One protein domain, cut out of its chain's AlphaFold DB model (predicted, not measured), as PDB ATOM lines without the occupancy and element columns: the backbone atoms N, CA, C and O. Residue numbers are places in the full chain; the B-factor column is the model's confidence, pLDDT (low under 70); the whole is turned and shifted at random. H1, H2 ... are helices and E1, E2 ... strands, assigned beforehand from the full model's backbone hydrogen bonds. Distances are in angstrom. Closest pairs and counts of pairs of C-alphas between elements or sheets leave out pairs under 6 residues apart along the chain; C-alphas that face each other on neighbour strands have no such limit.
ATOM      1  N   THR A  12     188.350 153.193 159.628       65.44
ATOM      2  CA  THR A  12     188.334 153.168 161.100       65.44
ATOM      3  C   THR A  12     189.714 153.302 161.730       65.44
ATOM      4  O   THR A  12     189.789 153.634 162.911       65.44
ATOM      5  N   ASP A  13     190.798 153.110 160.968       67.38
ATOM      6  CA  ASP A  13     192.165 153.340 161.452       67.38
ATOM      7  C   ASP A  13     192.367 154.812 161.877       67.38
ATOM      8  O   ASP A  13     193.248 155.114 162.680       67.38
ATOM      9  N   THR A  14     191.532 155.732 161.371       69.06
ATOM     10  CA  THR A  14     191.597 157.176 161.666       69.06
ATOM     11  C   THR A  14     190.503 157.700 162.605       69.06
ATOM     12  O   THR A  14     190.450 158.901 162.865       69.06
ATOM     13  N   GLY A  15     189.666 156.817 163.163       72.31
ATOM     14  CA  GLY A  15     188.545 157.178 164.039       72.31
ATOM     15  C   GLY A  15     187.175 157.109 163.346       72.31
ATOM     16  O   GLY A  15     187.068 156.567 162.245       72.31
ATOM     17  N   PRO A  16     186.095 157.585 163.998       75.44
ATOM     18  CA  PRO A  16     184.750 157.513 163.434       75.44
ATOM     19  C   PRO A  16     184.592 158.449 162.233       75.44
ATOM     20  O   PRO A  16     184.938 159.630 162.302       75.44
ATOM     21  N   ASP A  17     183.957 157.955 161.172       77.44
ATOM     22  CA  ASP A  17     183.449 158.832 160.123       77.44
ATOM     23  C   ASP A  17     182.219 159.601 160.635       77.44
ATOM     24  O   ASP A  17     181.221 159.023 161.086       77.44
ATOM     25  N   THR A  18     182.314 160.926 160.608       83.06
ATOM     26  CA  THR A  18     181.266 161.843 161.074       83.06
ATOM     27  C   THR A  18     180.563 162.569 159.936       83.06
ATOM     28  O   THR A  18     179.642 163.344 160.193       83.06
ATOM     29  N   ARG A  19     180.957 162.310 158.683       85.19
ATOM     30  CA  ARG A  19     180.334 162.931 157.513       85.19
ATOM     31  C   ARG A  19     178.882 162.513 157.391       85.19
ATOM     32  O   ARG A  19     178.519 161.388 157.709       85.19
ATOM     33  N   ILE A  20     178.066 163.439 156.913       85.50
ATOM     34  CA  ILE A  20     176.658 163.217 156.614       85.50
ATOM     35  C   ILE A  20     176.484 163.498 155.129       85.50
ATOM     36  O   ILE A  20     176.753 164.615 154.688       85.50
ATOM     37  N   PHE A  21     176.049 162.492 154.378       84.44
ATOM     38  CA  PHE A  21     175.704 162.650 152.969       84.44
ATOM     39  C   PHE A  21     174.215 162.961 152.831       84.44
ATOM     40  O   PHE A  21     173.388 162.406 153.558       84.44
ATOM     41  N   ASN A  22     173.873 163.837 151.888       83.81
ATOM     42  CA  ASN A  22     172.492 164.231 151.605       83.81
ATOM     43  C   ASN A  22     171.987 163.688 150.264       83.81
ATOM     44  O   ASN A  22     170.803 163.819 149.955       83.81
ATOM     45  N   SER A  23     172.864 163.067 149.473       84.75
ATOM     46  CA  SER A  23     172.510 162.425 148.212       84.75
ATOM     47  C   SER A  23     173.357 161.179 147.944       84.75
ATOM     48  O   SER A  23     174.452 161.013 148.485       84.75
ATOM     49  N   VAL A  24     172.840 160.315 147.065       81.94
ATOM     50  CA  VAL A  24     173.564 159.162 146.501       81.94
ATOM     51  C   VAL A  24     174.864 159.630 145.851       81.94
ATOM     52  O   VAL A  24     175.924 159.065 146.098       81.94
ATOM     53  N   GLU A  25     174.799 160.707 145.069       85.75
ATOM     54  CA  GLU A  25     175.942 161.220 144.318       85.75
ATOM     55  C   GLU A  25     177.082 161.697 145.228       85.75
ATOM     56  O   GLU A  25     178.243 161.382 144.963       85.75
ATOM     57  N   GLU A  26     176.766 162.384 146.332       86.62
ATOM     58  CA  GLU A  26     177.755 162.779 147.343       86.62
ATOM     59  C   GLU A  26     178.439 161.559 147.975       86.62
ATOM     60  O   GLU A  26     179.670 161.515 148.062       86.62
ATOM     61  N   ALA A  27     177.652 160.558 148.383       82.81
ATOM     62  CA  ALA A  27     178.166 159.339 149.003       82.81
ATOM     63  C   ALA A  27     179.078 158.557 148.042       82.81
ATOM     64  O   ALA A  27     180.170 158.119 148.416       82.81
ATOM     65  N   GLU A  28     178.685 158.431 146.774       82.38
ATOM     66  CA  GLU A  28     179.502 157.753 145.769       82.38
ATOM     67  C   GLU A  28     180.756 158.537 145.381       82.38
ATOM     68  O   GLU A  28     181.816 157.944 145.166       82.38
ATOM     69  N   ALA A  29     180.665 159.866 145.277       86.00
ATOM     70  CA  ALA A  29     181.818 160.710 144.990       86.00
ATOM     71  C   ALA A  29     182.885 160.570 146.080       86.00
ATOM     72  O   ALA A  29     184.077 160.454 145.768       86.00
ATOM     73  N   GLU A  30     182.453 160.506 147.336       85.19
ATOM     74  CA  GLU A  30     183.331 160.273 148.472       85.19
ATOM     75  C   GLU A  30     183.904 158.849 148.475       85.19
ATOM     76  O   GLU A  30     185.114 158.685 148.634       85.19
ATOM     77  N   ALA A  31     183.100 157.819 148.193       81.12
ATOM     78  CA  ALA A  31     183.602 156.451 148.053       81.12
ATOM     79  C   ALA A  31     184.683 156.350 146.960       81.12
ATOM     80  O   ALA A  31     185.759 155.787 147.181       81.12
ATOM     81  N   ARG A  32     184.457 156.976 145.795       84.56
ATOM     82  CA  ARG A  32     185.454 157.075 144.716       84.56
ATOM     83  C   ARG A  32     186.719 157.801 145.167       84.56
ATOM     84  O   ARG A  32     187.822 157.403 144.788       84.56
ATOM     85  N   LYS A  33     186.581 158.876 145.948       86.62
ATOM     86  CA  LYS A  33     187.716 159.632 146.490       86.62
ATOM     87  C   LYS A  33     188.553 158.769 147.435       86.62
ATOM     88  O   LYS A  33     189.762 158.691 147.237       86.62
ATOM     89  N   GLN A  34     187.927 158.061 148.373       81.25
ATOM     90  CA  GLN A  34     188.619 157.163 149.307       81.25
ATOM     91  C   GLN A  34     189.378 156.053 148.591       81.25
ATOM     92  O   GLN A  34     190.526 155.779 148.926       81.25
ATOM     93  N   VAL A  35     188.767 155.451 147.568       83.38
ATOM     94  CA  VAL A  35     189.426 154.426 146.751       83.38
ATOM     95  C   VAL A  35     190.672 154.980 146.054       83.38
ATOM     96  O   VAL A  35     191.704 154.313 146.042       83.38
ATOM     97  N   ARG A  36     190.616 156.206 145.510       86.50
ATOM     98  CA  ARG A  36     191.770 156.849 144.853       86.50
ATOM     99  C   ARG A  36     192.887 157.235 145.820       86.50
ATOM    100  O   ARG A  36     194.053 157.177 145.450       86.50
ATOM    101  N   GLU A  37     192.534 157.655 147.028       86.56
ATOM    102  CA  GLU A  37     193.486 158.113 148.051       86.56
ATOM    103  C   GLU A  37     194.024 156.969 148.923       86.56
ATOM    104  O   GLU A  37     194.791 157.203 149.862       86.56
ATOM    105  N   GLN A  38     193.636 155.731 148.617       83.88
ATOM    106  CA  GLN A  38     193.920 154.586 149.457       83.88
ATOM    107  C   GLN A  38     195.420 154.302 149.578       83.88
ATOM    108  O   GLN A  38     196.148 154.213 148.588       83.88
ATOM    109  N   LYS A  39     195.877 154.086 150.815       84.44
ATOM    110  CA  LYS A  39     197.273 153.757 151.120       84.44
ATOM    111  C   LYS A  39     197.440 152.268 151.384       84.44
ATOM    112  O   LYS A  39     196.584 151.617 151.982       84.44
ATOM    113  N   LEU A  40     198.581 151.735 150.949       89.56
ATOM    114  CA  LEU A  40     198.950 150.350 151.204       89.56
ATOM    115  C   LEU A  40     199.809 150.245 152.468       89.56
ATOM    116  O   LEU A  40     200.829 150.916 152.599       89.56
ATOM    117  N   ARG A  41     199.407 149.366 153.382       89.31
ATOM    118  CA  ARG A  41     200.125 148.975 154.601       89.31
ATOM    119  C   ARG A  41     201.180 147.899 154.336       89.31
ATOM    120  O   ARG A  41     202.130 147.764 155.103       89.31
ATOM    121  N   PHE A  42     201.027 147.127 153.260       91.62
ATOM    122  CA  PHE A  42     201.993 146.125 152.809       91.62
ATOM    123  C   PHE A  42     201.845 145.843 151.309       91.62
ATOM    124  O   PHE A  42     200.837 146.188 150.694       91.62
ATOM    125  N   VAL A  43     202.856 145.195 150.721       93.62
ATOM    126  CA  VAL A  43     202.861 144.825 149.299       93.62
ATOM    127  C   VAL A  43     201.750 143.802 149.020       93.62
ATOM    128  O   VAL A  43     201.721 142.762 149.688       93.62
ATOM    129  N   PRO A  44     200.855 144.033 148.042       94.06
ATOM    130  CA  PRO A  44     199.765 143.111 147.742       94.06
ATOM    131  C   PRO A  44     200.254 141.677 147.497       94.06
ATOM    132  O   PRO A  44     201.292 141.452 146.882       94.06
ATOM    133  N   GLY A  45     199.516 140.698 148.016       92.94
ATOM    134  CA  GLY A  45     199.842 139.271 147.909       92.94
ATOM    135  C   GLY A  45     200.882 138.756 148.909       92.94
ATOM    136  O   GLY A  45     200.959 137.550 149.109       92.94
ATOM    137  N   THR A  46     201.639 139.629 149.584       93.75
ATOM    138  CA  THR A  46     202.698 139.190 150.519       93.75
ATOM    139  C   THR A  46     202.195 138.862 151.925       93.75
ATOM    140  O   THR A  46     202.853 138.129 152.661       93.75
ATOM    141  N   LYS A  47     201.036 139.407 152.315       92.12
ATOM    142  CA  LYS A  47     200.381 139.186 153.615       92.12
ATOM    143  C   LYS A  47     198.861 139.171 153.449       92.12
ATOM    144  O   LYS A  47     198.344 139.535 152.392       92.12
ATOM    145  N   LYS A  48     198.155 138.772 154.510       91.12
ATOM    146  CA  LYS A  48     196.694 138.822 154.614       91.12
ATOM    147  C   LYS A  48     196.295 139.666 155.822       91.12
ATOM    148  O   LYS A  48     196.692 139.347 156.937       91.12
ATOM    149  N   GLU A  49     195.503 140.706 155.594       87.44
ATOM    150  CA  GLU A  49     194.935 141.564 156.635       87.44
ATOM    151  C   GLU A  49     193.538 142.016 156.206       87.44
ATOM    152  O   GLU A  49     193.344 142.465 155.072       87.44
ATOM    153  N   TYR A  50     192.560 141.844 157.094       82.69
ATOM    154  CA  TYR A  50     191.190 142.265 156.829       82.69
ATOM    155  C   TYR A  50     191.140 143.787 156.663       82.69
ATOM    156  O   TYR A  50     191.716 144.517 157.462       82.69
ATOM    157  N   ALA A  51     190.457 144.245 155.616       81.69
ATOM    158  CA  ALA A  51     190.283 145.658 155.320       81.69
ATOM    159  C   ALA A  51     188.960 145.844 154.580       81.69
ATOM    160  O   ALA A  51     188.785 145.318 153.474       81.69
ATOM    161  N   SER A  52     188.046 146.595 155.180       76.94
ATOM    162  CA  SER A  52     186.698 146.819 154.651       76.94
ATOM    163  C   SER A  52     186.723 147.679 153.394       76.94
ATOM    164  O   SER A  52     185.977 147.404 152.452       76.94
ATOM    165  N   THR A  53     187.674 148.621 153.306       79.94
ATOM    166  CA  THR A  53     187.975 149.361 152.066       79.94
ATOM    167  C   THR A  53     188.166 148.432 150.877       79.94
ATOM    168  O   THR A  53     187.880 148.799 149.738       79.94
ATOM    169  N   GLY A  54     188.626 147.203 151.121       82.44
ATOM    170  CA  GLY A  54     188.845 146.270 150.046       82.44
ATOM    171  C   GLY A  54     187.583 145.870 149.286       82.44
ATOM    172  O   GLY A  54     187.650 145.626 148.081       82.44
ATOM    173  N   TYR A  55     186.442 145.866 149.967       82.38
ATOM    174  CA  TYR A  55     185.146 145.661 149.341       82.38
ATOM    175  C   TYR A  55     184.596 146.938 148.708       82.38
ATOM    176  O   TYR A  55     184.011 146.854 147.634       82.38
ATOM    177  N   THR A  56     184.862 148.114 149.285       81.19
ATOM    178  CA  THR A  56     184.535 149.396 148.639       81.19
ATOM    179  C   THR A  56     185.202 149.507 147.267       81.19
ATOM    180  O   THR A  56     184.564 149.891 146.291       81.19
ATOM    181  N   VAL A  57     186.473 149.100 147.158       86.44
ATOM    182  CA  VAL A  57     187.185 149.051 145.871       86.44
ATOM    183  C   VAL A  57     186.515 148.080 144.901       86.44
ATOM    184  O   VAL A  57     186.358 148.412 143.731       86.44
ATOM    185  N   LEU A  58     186.092 146.902 145.367       87.50
ATOM    186  CA  LEU A  58     185.376 145.942 144.523       87.50
ATOM    187  C   LEU A  58     184.043 146.503 144.019       87.50
ATOM    188  O   LEU A  58     183.765 146.379 142.831       87.50
ATOM    189  N   GLY A  59     183.268 147.174 144.876       86.81
ATOM    190  CA  GLY A  59     182.025 147.828 144.467       86.81
ATOM    191  C   GLY A  59     182.255 148.897 143.395       86.81
ATOM    192  O   GLY A  59     181.518 148.961 142.415       86.81
ATOM    193  N   GLN A  60     183.332 149.680 143.515       87.44
ATOM    194  CA  GLN A  60     183.712 150.653 142.484       87.44
ATOM    195  C   GLN A  60     184.190 149.995 141.180       87.44
ATOM    196  O   GLN A  60     183.928 150.534 140.109       87.44
ATOM    197  N   ILE A  61     184.854 148.835 141.239       90.00
ATOM    198  CA  ILE A  61     185.218 148.065 140.035       90.00
ATOM    199  C   ILE A  61     183.958 147.565 139.326       90.00
ATOM    200  O   ILE A  61     183.845 147.744 138.118       90.00
ATOM    201  N   VAL A  62     183.003 146.990 140.066       90.19
ATOM    202  CA  VAL A  62     181.709 146.560 139.510       90.19
ATOM    203  C   VAL A  62     181.017 147.734 138.829       90.19
ATOM    204  O   VAL A  62     180.602 147.611 137.678       90.19
ATOM    205  N   ALA A  63     180.962 148.894 139.488       89.00
ATOM    206  CA  ALA A  63     180.333 150.073 138.910       89.00
ATOM    207  C   ALA A  63     181.044 150.573 137.641       89.00
ATOM    208  O   ALA A  63     180.399 150.924 136.656       89.00
ATOM    209  N   ALA A  64     182.379 150.563 137.633       90.75
ATOM    210  CA  ALA A  64     183.168 150.986 136.481       90.75
ATOM    211  C   ALA A  64     183.030 150.041 135.276       90.75
ATOM    212  O   ALA A  64     183.017 150.512 134.142       90.75
ATOM    213  N   VAL A  65     182.945 148.727 135.509       92.62
ATOM    214  CA  VAL A  65     182.840 147.718 134.441       92.62
ATOM    215  C   VAL A  65     181.415 147.619 133.895       92.62
ATOM    216  O   VAL A  65     181.240 147.528 132.685       92.62
ATOM    217  N   SER A  66     180.403 147.667 134.765       92.00
ATOM    218  CA  SER A  66     178.989 147.580 134.361       92.00
ATOM    219  C   SER A  66     178.424 148.894 133.813       92.00
ATOM    220  O   SER A  66     177.424 148.883 133.101       92.00
ATOM    221  N   GLY A  67     179.019 150.039 134.171       91.94
ATOM    222  CA  GLY A  67     178.432 151.357 133.917       91.94
ATOM    223  C   GLY A  67     177.221 151.676 134.804       91.94
ATOM    224  O   GLY A  67     176.565 152.694 134.586       91.94
ATOM    225  N   MET A  68     176.924 150.834 135.800       91.19
ATOM    226  CA  MET A  68     175.807 150.996 136.731       91.19
ATOM    227  C   MET A  68     176.311 151.338 138.137       91.19
ATOM    228  O   MET A  68     177.334 150.810 138.570       91.19
ATOM    229  N   PRO A  69     175.593 152.164 138.912       88.00
ATOM    230  CA  PRO A  69     175.854 152.299 140.339       88.00
ATOM    231  C   PRO A  69     175.842 150.936 141.043       88.00
ATOM    232  O   PRO A  69     174.968 150.109 140.789       88.00
ATOM    233  N   PHE A  70     176.786 150.697 141.959       86.75
ATOM    234  CA  PHE A  70     176.936 149.387 142.612       86.75
ATOM    235  C   PHE A  70     175.646 148.907 143.297       86.75
ATOM    236  O   PHE A  70     175.305 147.729 143.230       86.75
ATOM    237  N   HIS A  71     174.916 149.822 143.938       84.94
ATOM    238  CA  HIS A  71     173.676 149.500 144.636       84.94
ATOM    239  C   HIS A  71     172.555 149.051 143.686       84.94
ATOM    240  O   HIS A  71     171.836 148.106 144.011       84.94
ATOM    241  N   GLU A  72     172.444 149.682 142.514       88.00
ATOM    242  CA  GLU A  72     171.512 149.282 141.454       88.00
ATOM    243  C   GLU A  72     171.935 147.954 140.827       88.00
ATOM    244  O   GLU A  72     171.111 147.060 140.667       88.00
ATOM    245  N   TYR A  73     173.232 147.776 140.554       90.88
ATOM    246  CA  TYR A  73     173.748 146.519 140.015       90.88
ATOM    247  C   TYR A  73     173.427 145.339 140.941       90.88
ATOM    248  O   TYR A  73     172.880 144.335 140.499       90.88
ATOM    249  N   MET A  74     173.682 145.469 142.247       88.31
ATOM    250  CA  MET A  74     173.330 144.430 143.220       88.31
ATOM    251  C   MET A  74     171.828 144.137 143.243       88.31
ATOM    252  O   MET A  74     171.430 142.979 143.357       88.31
ATOM    253  N   ARG A  75     170.984 145.164 143.113       87.38
ATOM    254  CA  ARG A  75     169.533 144.984 143.069       87.38
ATOM    255  C   ARG A  75     169.096 144.206 141.826       87.38
ATOM    256  O   ARG A  75     168.386 143.215 141.965       87.38
ATOM    257  N   GLU A  76     169.547 144.620 140.649       91.75
ATOM    258  CA  GLU A  76     169.109 144.063 139.363       91.75
ATOM    259  C   GLU A  76     169.737 142.698 139.044       91.75
ATOM    260  O   GLU A  76     169.066 141.824 138.500       91.75
ATOM    261  N   HIS A  77     170.999 142.483 139.422       90.75
ATOM    262  CA  HIS A  77     171.765 141.295 139.031       90.75
ATOM    263  C   HIS A  77     171.898 140.247 140.138       90.75
ATOM    264  O   HIS A  77     172.240 139.102 139.858       90.75
ATOM    265  N   VAL A  78     171.621 140.605 141.397       87.56
ATOM    266  CA  VAL A  78     171.738 139.668 142.526       87.56
ATOM    267  C   VAL A  78     170.413 139.516 143.256       87.56
ATOM    268  O   VAL A  78     169.878 138.414 143.312       87.56
ATOM    269  N   PHE A  79     169.852 140.602 143.792       86.38
ATOM    270  CA  PHE A  79     168.689 140.512 144.676       86.38
ATOM    271  C   PHE A  79     167.423 140.084 143.929       86.38
ATOM    272  O   PHE A  79     166.787 139.108 144.323       86.38
ATOM    273  N   LEU A  80     167.071 140.749 142.824       87.50
ATOM    274  CA  LEU A  80     165.871 140.395 142.062       87.50
ATOM    275  C   LEU A  80     165.939 138.977 141.462       87.50
ATOM    276  O   LEU A  80     164.970 138.235 141.648       87.50
ATOM    277  N   PRO A  81     167.047 138.541 140.825       87.50
ATOM    278  CA  PRO A  81     167.168 137.173 140.319       87.50
ATOM    279  C   PRO A  81     167.139 136.110 141.423       87.50
ATOM    280  O   PRO A  81     166.603 135.026 141.206       87.50
ATOM    281  N   ALA A  82     167.646 136.426 142.621       84.31
ATOM    282  CA  ALA A  82     167.574 135.548 143.791       84.31
ATOM    283  C   ALA A  82     166.207 135.581 144.510       84.31
ATOM    284  O   ALA A  82     166.038 134.946 145.550       84.31
ATOM    285  N   GLY A  83     165.226 136.329 143.990       83.44
ATOM    286  CA  GLY A  83     163.889 136.451 144.579       83.44
ATOM    287  C   GLY A  83     163.805 137.377 145.798       83.44
ATOM    288  O   GLY A  83     162.755 137.455 146.432       83.44
ATOM    289  N   MET A  84     164.868 138.114 146.107       84.44
ATOM    290  CA  MET A  84     164.989 138.996 147.267       84.44
ATOM    291  C   MET A  84     164.411 140.390 146.974       84.44
ATOM    292  O   MET A  84     165.125 141.379 146.789       84.44
ATOM    293  N   LYS A  85     163.085 140.468 146.864       84.06
ATOM    294  CA  LYS A  85     162.359 141.664 146.395       84.06
ATOM    295  C   LYS A  85     162.349 142.813 147.396       84.06
ATOM    296  O   LYS A  85     162.069 143.950 147.011       84.06
ATOM    297  N   HIS A  86     162.628 142.534 148.659       80.75
ATOM    298  CA  HIS A  86     162.673 143.514 149.731       80.75
ATOM    299  C   HIS A  86     164.085 143.727 150.268       80.75
ATOM    300  O   HIS A  86     164.231 144.255 151.363       80.75
ATOM    301  N   SER A  87     165.102 143.343 149.495       82.69
ATOM    302  CA  SER A  87     166.509 143.567 149.798       82.69
ATOM    303  C   SER A  87     167.070 144.661 148.895       82.69
ATOM    304  O   SER A  87     167.048 144.549 147.671       82.69
ATOM    305  N   ALA A  88     167.562 145.747 149.491       80.06
ATOM    306  CA  ALA A  88     168.165 146.859 148.758       80.06
ATOM    307  C   ALA A  88     169.084 147.705 149.648       80.06
ATOM    308  O   ALA A  88     169.016 147.652 150.878       80.06
ATOM    309  N   TYR A  89     169.909 148.540 149.014       81.81
ATOM    310  CA  TYR A  89     170.607 149.633 149.691       81.81
ATOM    311  C   TYR A  89     169.676 150.840 149.788       81.81
ATOM    312  O   TYR A  89     169.566 151.634 148.856       81.81
ATOM    313  N   TYR A  90     168.985 150.962 150.915       80.06
ATOM    314  CA  TYR A  90     168.026 152.036 151.127       80.06
ATOM    315  C   TYR A  90     168.705 153.347 151.520       80.06
ATOM    316  O   TYR A  90     169.569 153.388 152.396       80.06
ATOM    317  N   THR A  91     168.252 154.426 150.892       83.56
ATOM    318  CA  THR A  91     168.559 155.797 151.293       83.56
ATOM    319  C   THR A  91     167.869 156.147 152.609       83.56
ATOM    320  O   THR A  91     166.861 155.551 152.997       83.56
ATOM    321  N   ARG A  92     168.355 157.189 153.284       83.50
ATOM    322  CA  ARG A  92     167.731 157.675 154.521       83.50
ATOM    323  C   ARG A  92     166.242 158.042 154.366       83.50
ATOM    324  O   ARG A  92     165.478 157.670 155.253       83.50
ATOM    325  N   PRO A  93     165.796 158.757 153.314       86.62
ATOM    326  CA  PRO A  93     164.368 158.989 153.112       86.62
ATOM    327  C   PRO A  93     163.561 157.689 153.024       86.62
ATOM    328  O   PRO A  93     162.513 157.607 153.647       86.62
ATOM    329  N   GLN A  94     164.077 156.657 152.347       85.62
ATOM    330  CA  GLN A  94     163.407 155.354 152.260       85.62
ATOM    331  C   GLN A  94     163.343 154.635 153.616       85.62
ATOM    332  O   GLN A  94     162.321 154.042 153.929       85.62
ATOM    333  N   TRP A  95     164.391 154.732 154.449       85.12
ATOM    334  CA  TRP A  95     164.343 154.254 155.840       85.12
ATOM    335  C   TRP A  95     163.248 154.940 156.656       85.12
ATOM    336  O   TRP A  95     162.565 154.289 157.431       85.12
ATOM    337  N   LEU A  96     163.091 156.255 156.497       87.94
ATOM    338  CA  LEU A  96     162.105 157.025 157.256       87.94
ATOM    339  C   LEU A  96     160.662 156.807 156.782       87.94
ATOM    340  O   LEU A  96     159.751 157.030 157.577       87.94
ATOM    341  N   ASP A  97     160.474 156.436 155.515       90.81
ATOM    342  CA  ASP A  97     159.166 156.251 154.877       90.81
ATOM    343  C   ASP A  97     158.596 154.834 155.078       90.81
ATOM    344  O   ASP A  97     157.383 154.664 155.174       90.81
ATOM    345  N   ASP A  98     159.454 153.814 155.195       88.00
ATOM    346  CA  ASP A  98     159.033 152.419 155.349       88.00
ATOM    347  C   ASP A  98     159.208 151.917 156.788       88.00
ATOM    348  O   ASP A  98     160.300 151.560 157.221       88.00
ATOM    349  N   GLU A  99     158.111 151.806 157.535       87.88
ATOM    350  CA  GLU A  99     158.128 151.345 158.931       87.88
ATOM    351  C   GLU A  99     158.600 149.893 159.116       87.88
ATOM    352  O   GLU A  99     158.909 149.476 160.234       87.88
ATOM    353  N   ARG A 100     158.666 149.096 158.041       84.25
ATOM    354  CA  ARG A 100     159.173 147.714 158.101       84.25
ATOM    355  C   ARG A 100     160.692 147.676 158.231       84.25
ATOM    356  O   ARG A 100     161.253 146.648 158.611       84.25
ATOM    357  N   ILE A 101     161.362 148.781 157.920       83.31
ATOM    358  CA  ILE A 101     162.804 148.926 158.033       83.31
ATOM    359  C   ILE A 101     163.183 149.169 159.496       83.31
ATOM    360  O   ILE A 101     162.811 150.162 160.118       83.31
ATOM    361  N   ALA A 102     163.993 148.269 160.054       82.50
ATOM    362  CA  ALA A 102     164.519 148.438 161.401       82.50
ATOM    363  C   ALA A 102     165.541 149.585 161.462       82.50
ATOM    364  O   ALA A 102     166.509 149.625 160.702       82.50
ATOM    365  N   HIS A 103     165.364 150.487 162.428       84.94
ATOM    366  CA  HIS A 103     166.304 151.577 162.671       84.94
ATOM    367  C   HIS A 103     167.432 151.152 163.626       84.94
ATOM    368  O   HIS A 103     167.173 150.481 164.632       84.94
ATOM    369  N   PRO A 104     168.683 151.591 163.395       83.62
ATOM    370  CA  PRO A 104     169.734 151.480 164.395       83.62
ATOM    371  C   PRO A 104     169.466 152.434 165.567       83.62
ATOM    372  O   PRO A 104     169.267 153.635 165.379       83.62
ATOM    373  N   TYR A 105     169.535 151.911 166.792       87.75
ATOM    374  CA  TYR A 105     169.473 152.711 168.016       87.75
ATOM    375  C   TYR A 105     170.836 152.759 168.702       87.75
ATOM    376  O   TYR A 105     171.478 151.729 168.906       87.75
ATOM    377  N   MET A 106     171.265 153.957 169.094       90.44
ATOM    378  CA  MET A 106     172.584 154.202 169.675       90.44
ATOM    379  C   MET A 106     172.477 154.558 171.154       90.44
ATOM    380  O   MET A 106     171.713 155.448 171.525       90.44
ATOM    381  N   LEU A 107     173.282 153.897 171.989       92.88
ATOM    382  CA  LEU A 107     173.437 154.244 173.403       92.88
ATOM    383  C   LEU A 107     174.169 155.586 173.545       92.88
ATOM    384  O   LEU A 107     175.148 155.835 172.836       92.88
ATOM    385  N   GLN A 108     173.688 156.432 174.449       94.88
ATOM    386  CA  GLN A 108     174.270 157.726 174.807       94.88
ATOM    387  C   GLN A 108     174.966 157.664 176.176       94.88
ATOM    388  O   GLN A 108     174.837 156.683 176.909       94.88
ATOM    389  N   GLU A 109     175.738 158.700 176.519       93.75
ATOM    390  CA  GLU A 109     176.489 158.753 177.788       93.75
ATOM    391  C   GLU A 109     175.574 158.782 179.022       93.75
ATOM    392  O   GLU A 109     175.925 158.219 180.055       93.75
ATOM    393  N   ASP A 110     174.380 159.365 178.901       94.94
ATOM    394  CA  ASP A 110     173.354 159.413 179.953       94.94
ATOM    395  C   ASP A 110     172.554 158.101 180.102       94.94
ATOM    396  O   ASP A 110     171.617 158.023 180.896       94.94
ATOM    397  N   GLY A 111     172.904 157.065 179.332       94.50
ATOM    398  CA  GLY A 111     172.217 155.774 179.307       94.50
ATOM    399  C   GLY A 111     170.969 155.731 178.419       94.50
ATOM    400  O   GLY A 111     170.400 154.651 178.234       94.50
ATOM    401  N   SER A 112     170.550 156.854 177.827       95.88
ATOM    402  CA  SER A 112     169.438 156.886 176.875       95.88
ATOM    403  C   SER A 112     169.807 156.216 175.545       95.88
ATOM    404  O   SER A 112     170.979 156.013 175.213       95.88
ATOM    405  N   ARG A 113     168.788 155.849 174.760       94.75
ATOM    406  CA  ARG A 113     168.954 155.372 173.383       94.75
ATOM    407  C   ARG A 113     168.279 156.331 172.423       94.75
ATOM    408  O   ARG A 113     167.136 156.722 172.643       94.75
ATOM    409  N   ILE A 114     168.971 156.654 171.339       94.56
ATOM    410  CA  ILE A 114     168.452 157.519 170.280       94.56
ATOM    411  C   ILE A 114     168.388 156.771 168.957       94.56
ATOM    412  O   ILE A 114     169.221 155.909 168.679       94.56
ATOM    413  N   ASP A 115     167.409 157.127 168.138       92.38
ATOM    414  CA  ASP A 115     167.301 156.663 166.759       92.38
ATOM    415  C   ASP A 115     168.402 157.312 165.907       92.38
ATOM    416  O   ASP A 115     168.424 158.538 165.739       92.38
ATOM    417  N   GLY A 116     169.312 156.498 165.368       89.62
ATOM    418  CA  GLY A 116     170.441 156.963 164.565       89.62
ATOM    419  C   GLY A 116     170.027 157.623 163.253       89.62
ATOM    420  O   GLY A 116     170.670 158.588 162.844       89.62
ATOM    421  N   VAL A 117     168.923 157.184 162.640       88.06
ATOM    422  CA  VAL A 117     168.398 157.720 161.370       88.06
ATOM    423  C   VAL A 117     167.846 159.130 161.558       88.06
ATOM    424  O   VAL A 117     167.970 159.997 160.686       88.06
ATOM    425  N   ARG A 118     167.242 159.381 162.721       91.75
ATOM    426  CA  ARG A 118     166.657 160.681 163.071       91.75
ATOM    427  C   ARG A 118     167.656 161.647 163.723       91.75
ATOM    428  O   ARG A 118     167.364 162.835 163.769       91.75
ATOM    429  N   ASN A 119     168.825 161.176 164.164       92.50
ATOM    430  CA  ASN A 119     169.831 161.967 164.892       92.50
ATOM    431  C   ASN A 119     171.236 161.801 164.280       92.50
ATOM    432  O   ASN A 119     172.149 161.268 164.915       92.50
ATOM    433  N   LEU A 120     171.414 162.225 163.025       89.12
ATOM    434  CA  LEU A 120     172.681 162.061 162.297       89.12
ATOM    435  C   LEU A 120     173.842 162.871 162.889       89.12
ATOM    436  O   LEU A 120     174.999 162.500 162.716       89.12
ATOM    437  N   ASP A 121     173.568 163.959 163.601       91.12
ATOM    438  CA  ASP A 121     174.562 164.776 164.305       91.12
ATOM    439  C   ASP A 121     175.176 164.047 165.511       91.12
ATOM    440  O   ASP A 121     176.301 164.336 165.916       91.12
ATOM    441  N   LYS A 122     174.487 163.029 166.037       91.31
ATOM    442  CA  LYS A 122     174.919 162.261 167.205       91.31
ATOM    443  C   LYS A 122     175.594 160.952 166.816       91.31
ATOM    444  O   LYS A 122     175.320 160.375 165.765       91.31
ATOM    445  N   GLY A 123     176.471 160.482 167.697       89.38
ATOM    446  CA  GLY A 123     177.120 159.177 167.610       89.38
ATOM    447  C   GLY A 123     176.872 158.331 168.856       89.38
ATOM    448  O   GLY A 123     176.473 158.843 169.904       89.38
ATOM    449  N   GLY A 124     177.098 157.027 168.737       89.75
ATOM    450  CA  GLY A 124     176.988 156.083 169.843       89.75
ATOM    451  C   GLY A 124     178.230 156.039 170.732       89.75
ATOM    452  O   GLY A 124     179.332 156.432 170.336       89.75
ATOM    453  N   THR A 125     178.050 155.523 171.945       90.06
ATOM    454  CA  THR A 125     179.141 155.254 172.897       90.06
ATOM    455  C   THR A 125     179.698 153.832 172.797       90.06
ATOM    456  O   THR A 125     180.804 153.580 173.270       90.06
ATOM    457  N   LEU A 126     178.957 152.909 172.176       81.06
ATOM    458  CA  LEU A 126     179.366 151.519 171.970       81.06
ATOM    459  C   LEU A 126     180.115 151.348 170.642       81.06
ATOM    460  O   LEU A 126     179.774 151.980 169.643       81.06
ATOM    461  N   GLY A 127     181.110 150.458 170.621       78.50
ATOM    462  CA  GLY A 127     181.966 150.243 169.451       78.50
ATOM    463  C   GLY A 127     182.940 151.404 169.241       78.50
ATOM    464  O   GLY A 127     183.618 151.826 170.178       78.50
ATOM    465  N   VAL A 128     183.020 151.929 168.015       79.19
ATOM    466  CA  VAL A 128     183.801 153.143 167.733       79.19
ATOM    467  C   VAL A 128     183.019 154.348 168.264       79.19
ATOM    468  O   VAL A 128     182.003 154.734 167.680       79.19
ATOM    469  N   LYS A 129     183.471 154.940 169.378       86.38
ATOM    470  CA  LYS A 129     182.816 156.111 169.987       86.38
ATOM    471  C   LYS A 129     182.635 157.219 168.946       86.38
ATOM    472  O   LYS A 129     183.582 157.574 168.256       86.38
ATOM    473  N   GLY A 130     181.425 157.766 168.849       86.25
ATOM    474  CA  GLY A 130     181.075 158.817 167.886       86.25
ATOM    475  C   GLY A 130     180.593 158.307 166.521       86.25
ATOM    476  O   GLY A 130     180.150 159.115 165.700       86.25
ATOM    477  N   SER A 131     180.625 156.991 166.282       84.06
ATOM    478  CA  SER A 131     180.078 156.390 165.062       84.06
ATOM    479  C   SER A 131     178.549 156.452 165.024       84.06
ATOM    480  O   SER A 131     177.877 156.389 166.054       84.06
ATOM    481  N   ASN A 132     178.003 156.580 163.815       86.00
ATOM    482  CA  ASN A 132     176.578 156.461 163.532       86.00
ATOM    483  C   ASN A 132     176.419 155.771 162.173       86.00
ATOM    484  O   ASN A 132     176.804 156.327 161.145       86.00
ATOM    485  N   SER A 133     175.861 154.560 162.172       75.50
ATOM    486  CA  SER A 133     175.695 153.742 160.965       75.50
ATOM    487  C   SER A 133     174.728 154.342 159.946       75.50
ATOM    488  O   SER A 133     174.833 154.042 158.763       75.50
ATOM    489  N   ALA A 134     173.813 155.218 160.372       79.69
ATOM    490  CA  ALA A 134     172.845 155.855 159.482       79.69
ATOM    491  C   ALA A 134     173.452 156.971 158.610       79.69
ATOM    492  O   ALA A 134     172.782 157.484 157.715       79.69
ATOM    493  N   ARG A 135     174.712 157.361 158.854       82.12
ATOM    494  CA  ARG A 135     175.403 158.422 158.102       82.12
ATOM    495  C   ARG A 135     175.846 158.016 156.699       82.12
ATOM    496  O   ARG A 135     176.019 158.893 155.861       82.12
ATOM    497  N   GLY A 136     176.000 156.716 156.435       72.75
ATOM    498  CA  GLY A 136     176.490 156.193 155.156       72.75
ATOM    499  C   GLY A 136     175.634 156.536 153.941       72.75
ATOM    500  O   GLY A 136     176.149 156.529 152.830       72.75
ATOM    501  N   PHE A 137     174.356 156.871 154.157       72.69
ATOM    502  CA  PHE A 137     173.326 157.158 153.151       72.69
ATOM    503  C   PHE A 137     173.022 155.987 152.203       72.69
ATOM    504  O   PHE A 137     171.879 155.550 152.174       72.69
ATOM    505  N   ILE A 138     174.014 155.441 151.495       72.06
ATOM    506  CA  ILE A 138     173.932 154.216 150.685       72.06
ATOM    507  C   ILE A 138     175.188 153.351 150.855       72.06
ATOM    508  O   ILE A 138     176.289 153.850 151.085       72.06
ATOM    509  N   GLY A 139     175.032 152.028 150.757       64.19
ATOM    510  CA  GLY A 139     176.134 151.091 150.970       64.19
ATOM    511  C   GLY A 139     177.042 150.895 149.748       64.19
ATOM    512  O   GLY A 139     176.570 150.854 148.618       64.19
ATOM    513  N   GLY A 140     178.351 150.728 149.980       57.34
ATOM    514  CA  GLY A 140     179.374 150.532 148.935       57.34
ATOM    515  C   GLY A 140     180.016 149.138 148.907       57.34
ATOM    516  O   GLY A 140     181.073 148.968 148.310       57.34
ATOM    517  N   GLY A 141     179.420 148.157 149.594       48.94
ATOM    518  CA  GLY A 141     179.880 146.761 149.624       48.94
ATOM    519  C   GLY A 141     180.808 146.374 150.788       48.94
ATOM    520  O   GLY A 141     181.051 145.185 150.971       48.94
ATOM    521  N   GLY A 142     181.303 147.318 151.602       50.22
ATOM    522  CA  GLY A 142     182.231 147.046 152.715       50.22
ATOM    523  C   GLY A 142     181.621 147.163 154.115       50.22
ATOM    524  O   GLY A 142     181.349 148.256 154.596       50.22
ATOM    525  N   GLY A 143     181.474 146.040 154.822       44.44
ATOM    526  CA  GLY A 143     180.969 146.021 156.200       44.44
ATOM    527  C   GLY A 143     181.903 146.669 157.237       44.44
ATOM    528  O   GLY A 143     183.120 146.607 157.123       44.44
ATOM    529  N   ILE A 144     181.297 147.243 158.282       41.62
ATOM    530  CA  ILE A 144     181.863 147.833 159.519       41.62
ATOM    531  C   ILE A 144     182.704 149.111 159.371       41.62
ATOM    532  O   ILE A 144     182.423 150.058 160.102       41.62
ATOM    533  N   ALA A 145     183.682 149.196 158.470       38.62
ATOM    534  CA  ALA A 145     184.600 150.347 158.462       38.62
ATOM    535  C   ALA A 145     184.479 151.278 157.247       38.62
ATOM    536  O   ALA A 145     184.964 152.403 157.288       38.62
ATOM    537  N   GLY A 146     183.743 150.880 156.210       38.91
ATOM    538  CA  GLY A 146     183.433 151.729 155.060       38.91
ATOM    539  C   GLY A 146     182.075 152.414 155.161       38.91
ATOM    540  O   GLY A 146     181.329 152.325 154.197       38.91
ATOM    541  N   GLY A 147     181.685 152.966 156.320       41.41
ATOM    542  CA  GLY A 147     180.454 153.766 156.498       41.41
ATOM    543  C   GLY A 147     179.121 153.117 156.083       41.41
ATOM    544  O   GLY A 147     178.080 153.746 156.203       41.41
ATOM    545  N   SER A 148     179.118 151.869 155.615       42.03
ATOM    546  CA  SER A 148     178.030 151.255 154.850       42.03
ATOM    547  C   SER A 148     177.314 150.162 155.628       42.03
ATOM    548  O   SER A 148     176.801 149.199 155.068       42.03
ATOM    549  N   THR A 149     177.178 150.359 156.937       43.25
ATOM    550  CA  THR A 149     176.184 149.638 157.740       43.25
ATOM    551  C   THR A 149     174.758 150.168 157.524       43.25
ATOM    552  O   THR A 149     173.881 149.957 158.359       43.25
ATOM    553  N   SER A 150     174.487 150.773 156.363       44.06
ATOM    554  CA  SER A 150     173.199 150.633 155.687       44.06
ATOM    555  C   SER A 150     173.143 149.212 155.138       44.06
ATOM    556  O   SER A 150     173.503 148.953 153.989       44.06
ATOM    557  N   TRP A 151     172.806 148.270 156.017       50.31
ATOM    558  CA  TRP A 151     172.507 146.894 155.655       50.31
ATOM    559  C   TRP A 151     171.677 146.872 154.366       50.31
ATOM    560  O   TRP A 151     170.771 147.694 154.209       50.31
ATOM    561  N   ALA A 152     171.949 145.916 153.472       51.19
ATOM    562  CA  ALA A 152     170.856 145.398 152.663       51.19
ATOM    563  C   ALA A 152     169.809 144.965 153.691       51.19
ATOM    564  O   ALA A 152     170.073 144.069 154.492       51.19
ATOM    565  N   ILE A 153     168.724 145.721 153.825       56.69
ATOM    566  CA  ILE A 153     167.694 145.339 154.781       56.69
ATOM    567  C   ILE A 153     166.998 144.175 154.126       56.69
ATOM    568  O   ILE A 153     166.312 144.362 153.137       56.69
ATOM    569  N   TYR A 154     167.235 142.985 154.649       60.62
ATOM    570  CA  TYR A 154     166.537 141.790 154.225       60.62
ATOM    571  C   TYR A 154     165.209 141.759 154.974       60.62
ATOM    572  O   TYR A 154     165.179 141.471 156.171       60.62
ATOM    573  N   LEU A 155     164.117 142.091 154.290       61.12
ATOM    574  CA  LEU A 155     162.767 141.789 154.787       61.12
ATOM    575  C   LEU A 155     162.216 140.490 154.182       61.12
ATOM    576  O   LEU A 155     161.122 140.057 154.540       61.12
ATOM    577  N   ASP A 156     162.962 139.872 153.265       63.28
ATOM    578  CA  ASP A 156     162.553 138.663 152.560       63.28
ATOM    579  C   ASP A 156     162.744 137.432 153.454       63.28
ATOM    580  O   ASP A 156     163.856 136.942 153.642       63.28
ATOM    581  N   THR A 157     161.648 136.899 153.996       61.94
ATOM    582  CA  THR A 157     161.641 135.581 154.659       61.94
ATOM    583  C   THR A 157     161.477 134.423 153.671       61.94
ATOM    584  O   THR A 157     161.552 133.266 154.069       61.94
ATOM    585  N   GLU A 158     161.222 134.730 152.397       59.78
ATOM    586  CA  GLU A 158     160.963 133.767 151.315       59.78
ATOM    587  C   GLU A 158     162.167 133.593 150.372       59.78
ATOM    588  O   GLU A 158     162.001 133.203 149.217       59.78
ATOM    589  N   TRP A 159     163.384 133.907 150.835       62.34
ATOM    590  CA  TRP A 159     164.593 133.682 150.041       62.34
ATOM    591  C   TRP A 159     164.711 132.201 149.647       62.34
ATOM    592  O   TRP A 159     164.528 131.302 150.471       62.34
ATOM    593  N   ASN A 160     164.979 131.950 148.364       64.62
ATOM    594  CA  ASN A 160     165.177 130.602 147.856       64.62
ATOM    595  C   ASN A 160     166.633 130.171 148.089       64.62
ATOM    596  O   ASN A 160     167.515 130.517 147.306       64.62
ATOM    597  N   ASP A 161     166.871 129.385 149.141       64.31
ATOM    598  CA  ASP A 161     168.192 128.841 149.515       64.31
ATOM    599  C   ASP A 161     168.756 127.804 148.514       64.31
ATOM    600  O   ASP A 161     169.784 127.165 148.766       64.31
ATOM    601  N   ASP A 162     168.096 127.580 147.374       66.56
ATOM    602  CA  ASP A 162     168.576 126.651 146.359       66.56
ATOM    603  C   ASP A 162     169.858 127.179 145.696       66.56
ATOM    604  O   ASP A 162     169.843 128.047 144.821       66.56
ATOM    605  N   LEU A 163     170.997 126.588 146.068       63.38
ATOM    606  CA  LEU A 163     172.308 126.882 145.480       63.38
ATOM    607  C   LEU A 163     172.323 126.768 143.945       63.38
ATOM    608  O   LEU A 163     173.178 127.380 143.304       63.38
ATOM    609  N   ARG A 164     171.391 126.019 143.335       62.12
ATOM    610  CA  ARG A 164     171.259 125.931 141.872       62.12
ATOM    611  C   ARG A 164     170.814 127.250 141.248       62.12
ATOM    612  O   ARG A 164     171.222 127.529 140.125       62.12
ATOM    613  N   ASP A 165     170.024 128.059 141.947       73.56
ATOM    614  CA  ASP A 165     169.607 129.372 141.452       73.56
ATOM    615  C   ASP A 165     170.732 130.401 141.593       73.56
ATOM    616  O   ASP A 165     170.990 131.155 140.657       73.56
ATOM    617  N   MET A 166     171.515 130.333 142.674       80.38
ATOM    618  CA  MET A 166     172.730 131.147 142.808       80.38
ATOM    619  C   MET A 166     173.792 130.797 141.762       80.38
ATOM    620  O   MET A 166     174.446 131.693 141.229       80.38
ATOM    621  N   GLN A 167     173.961 129.513 141.429       83.56
ATOM    622  CA  GLN A 167     174.907 129.097 140.391       83.56
ATOM    623  C   GLN A 167     174.523 129.660 139.016       83.56
ATOM    624  O   GLN A 167     175.401 130.137 138.305       83.56
ATOM    625  N   LYS A 168     173.225 129.699 138.674       85.44
ATOM    626  CA  LYS A 168     172.750 130.328 137.428       85.44
ATOM    627  C   LYS A 168     173.099 131.813 137.366       85.44
ATOM    628  O   LYS A 168     173.576 132.266 136.334       85.44
ATOM    629  N   ILE A 169     172.892 132.547 138.462       86.75
ATOM    630  CA  ILE A 169     173.254 133.971 138.546       86.75
ATOM    631  C   ILE A 169     174.764 134.138 138.335       86.75
ATOM    632  O   ILE A 169     175.195 134.959 137.534       86.75
ATOM    633  N   ILE A 170     175.581 133.317 139.005       87.81
ATOM    634  CA  ILE A 170     177.043 133.350 138.856       87.81
ATOM    635  C   ILE A 170     177.466 133.079 137.409       87.81
ATOM    636  O   ILE A 170     178.361 133.756 136.906       87.81
ATOM    637  N   ASP A 171     176.867 132.086 136.755       89.38
ATOM    638  CA  ASP A 171     177.216 131.719 135.383       89.38
ATOM    639  C   ASP A 171     176.800 132.815 134.391       89.38
ATOM    640  O   ASP A 171     177.610 133.203 133.551       89.38
ATOM    641  N   GLN A 172     175.613 133.405 134.566       87.69
ATOM    642  CA  GLN A 172     175.150 134.552 133.781       87.69
ATOM    643  C   GLN A 172     176.110 135.748 133.888       87.69
ATOM    644  O   GLN A 172     176.504 136.325 132.873       87.69
ATOM    645  N   GLU A 173     176.531 136.109 135.102       87.31
ATOM    646  CA  GLU A 173     177.460 137.228 135.304       87.31
ATOM    647  C   GLU A 173     178.872 136.919 134.779       87.31
ATOM    648  O   GLU A 173     179.579 137.812 134.310       87.31
ATOM    649  N   ARG A 174     179.299 135.651 134.805       86.38
ATOM    650  CA  ARG A 174     180.576 135.233 134.204       86.38
ATOM    651  C   ARG A 174     180.568 135.376 132.690       86.38
ATOM    652  O   ARG A 174     181.547 135.884 132.150       86.38
ATOM    653  N   GLU A 175     179.499 134.944 132.026       84.88
ATOM    654  CA  GLU A 175     179.352 135.087 130.574       84.88
ATOM    655  C   GLU A 175     179.339 136.563 130.162       84.88
ATOM    656  O   GLU A 175     180.081 136.953 129.263       84.88
ATOM    657  N   ALA A 176     178.594 137.409 130.884       78.62
ATOM    658  CA  ALA A 176     178.517 138.844 130.608       78.62
ATOM    659  C   ALA A 176     179.883 139.561 130.665       78.62
ATOM    660  O   ALA A 176     180.105 140.532 129.942       78.62
ATOM    661  N   ILE A 177     180.802 139.087 131.514       70.19
ATOM    662  CA  ILE A 177     182.151 139.652 131.669       70.19
ATOM    663  C   ILE A 177     183.152 139.030 130.684       70.19
ATOM    664  O   ILE A 177     184.072 139.717 130.236       70.19
ATOM    665  N   ALA A 178     183.026 137.733 130.389       68.44
ATOM    666  CA  ALA A 178     184.007 136.992 129.597       68.44
ATOM    667  C   ALA A 178     183.839 137.160 128.077       68.44
ATOM    668  O   ALA A 178     184.851 137.081 127.377       68.44
ATOM    669  N   GLY A 179     182.621 137.450 127.598       51.50
ATOM    670  CA  GLY A 179     182.301 137.521 126.167       51.50
ATOM    671  C   GLY A 179     182.113 136.151 125.529       51.50
ATOM    672  O   GLY A 179     183.066 135.340 125.557       51.50
TER     673      GLY A 179
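AT A GLANCE: This is residues 12 to 179 of the 179 residues of the protein "CubicO group peptidase (Beta-lactamase class C family)" of Nonomuraea endophytica (UniProt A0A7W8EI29). Helices H1, H2 and H3 meet one after another at sharp angles in a stepped run, with H6 beyond H3 at one far end of the domain and the small hairpin of E1 and E2 at the opposite end. Between them lies a body made largely of loops, with the short helices H4 and H5 among them; residues 42 to 48 stick out as a free loop. The printed part has 168 residues, with six named helices and two named strands in the order H1, H2, H3, H4, E1, E2, H5, H6; the sheet, E1 - E2, is antiparallel. The class is mostly helix, although under half of the residues are in named elements. The whole is compact, with a radius of gyration of the C-alphas of 17.4 A and spans of 57 by 43 by 28 A.

HOW THE PARTS SIT: H1, residues 24 to 36, touches H2, residues 53 to 66, with residues 31 to 35 alone; their closest C-alphas, of Val 35 and Val 57, are 5.9 A apart. They run opposite ways at a steep tilt of 67 degrees, only just short of about perpendicular. H2 touches H3, residues 70 to 79, about perpendicular at 79 degrees, the closest C-alphas being those of Ala 63 and Phe 70, 5.1 A apart. H4, residues 92 to 97, touches no helix. E1, residues 105 to 107, and E2, residues 113 to 115, form an antiparallel hairpin at 148 degrees; N 106 and O 114 are 2.9 A apart, N 114 and O 106 3.0 A, both within hydrogen-bond range. H5, residues 133 to 136, is close to but not clearly touching H1, the closest C-alphas, of Ala 27 and Gly 136, being 7.1 A apart. It is also close to but not clearly touching H4, at 7.4 A between the C-alphas of Arg 92 and Ala 134. H6, residues 163 to 178, only just touches H3, with 3 pairs of C-alphas within 8 A and with its residues 169 to 173 alone; the closest C-alphas are those of Val 78 and Ile 169, 7.1 A apart. H3 and H6 run opposite ways at a steep tilt of 47 degrees. Every O i to N i+4 pair is within hydrogen-bond range in H1, H2, H4 and H6, and 5 of 6 are in H3; H5 is too short for such a pair.

IN THESE COORDINATES: H1 begins at C-alpha 24, (173.564, 159.162, 146.501), and is 18.4 A long; H2 measures 19.9 A and H3 12.3 A. H4 is 8.7 A long, E1 and E2 6.9 A each, and H5 6.4 A. H6, 22.2 A long, ends at C-alpha 178, (184.007, 136.992, 129.597).

THE WHOLE: The two C-alphas farthest apart, those of Asp 110 and Gly 179, are 58.8 A apart. The printed part has no cut. The links H1 to H2, H3 to H4, E2 to H5 and H5 to H6 are long, the last with 26 residues. The mean pLDDT of the printed part is 80.3; residues 12 to 14, 139 to 164 and 178 to 179 are under 70.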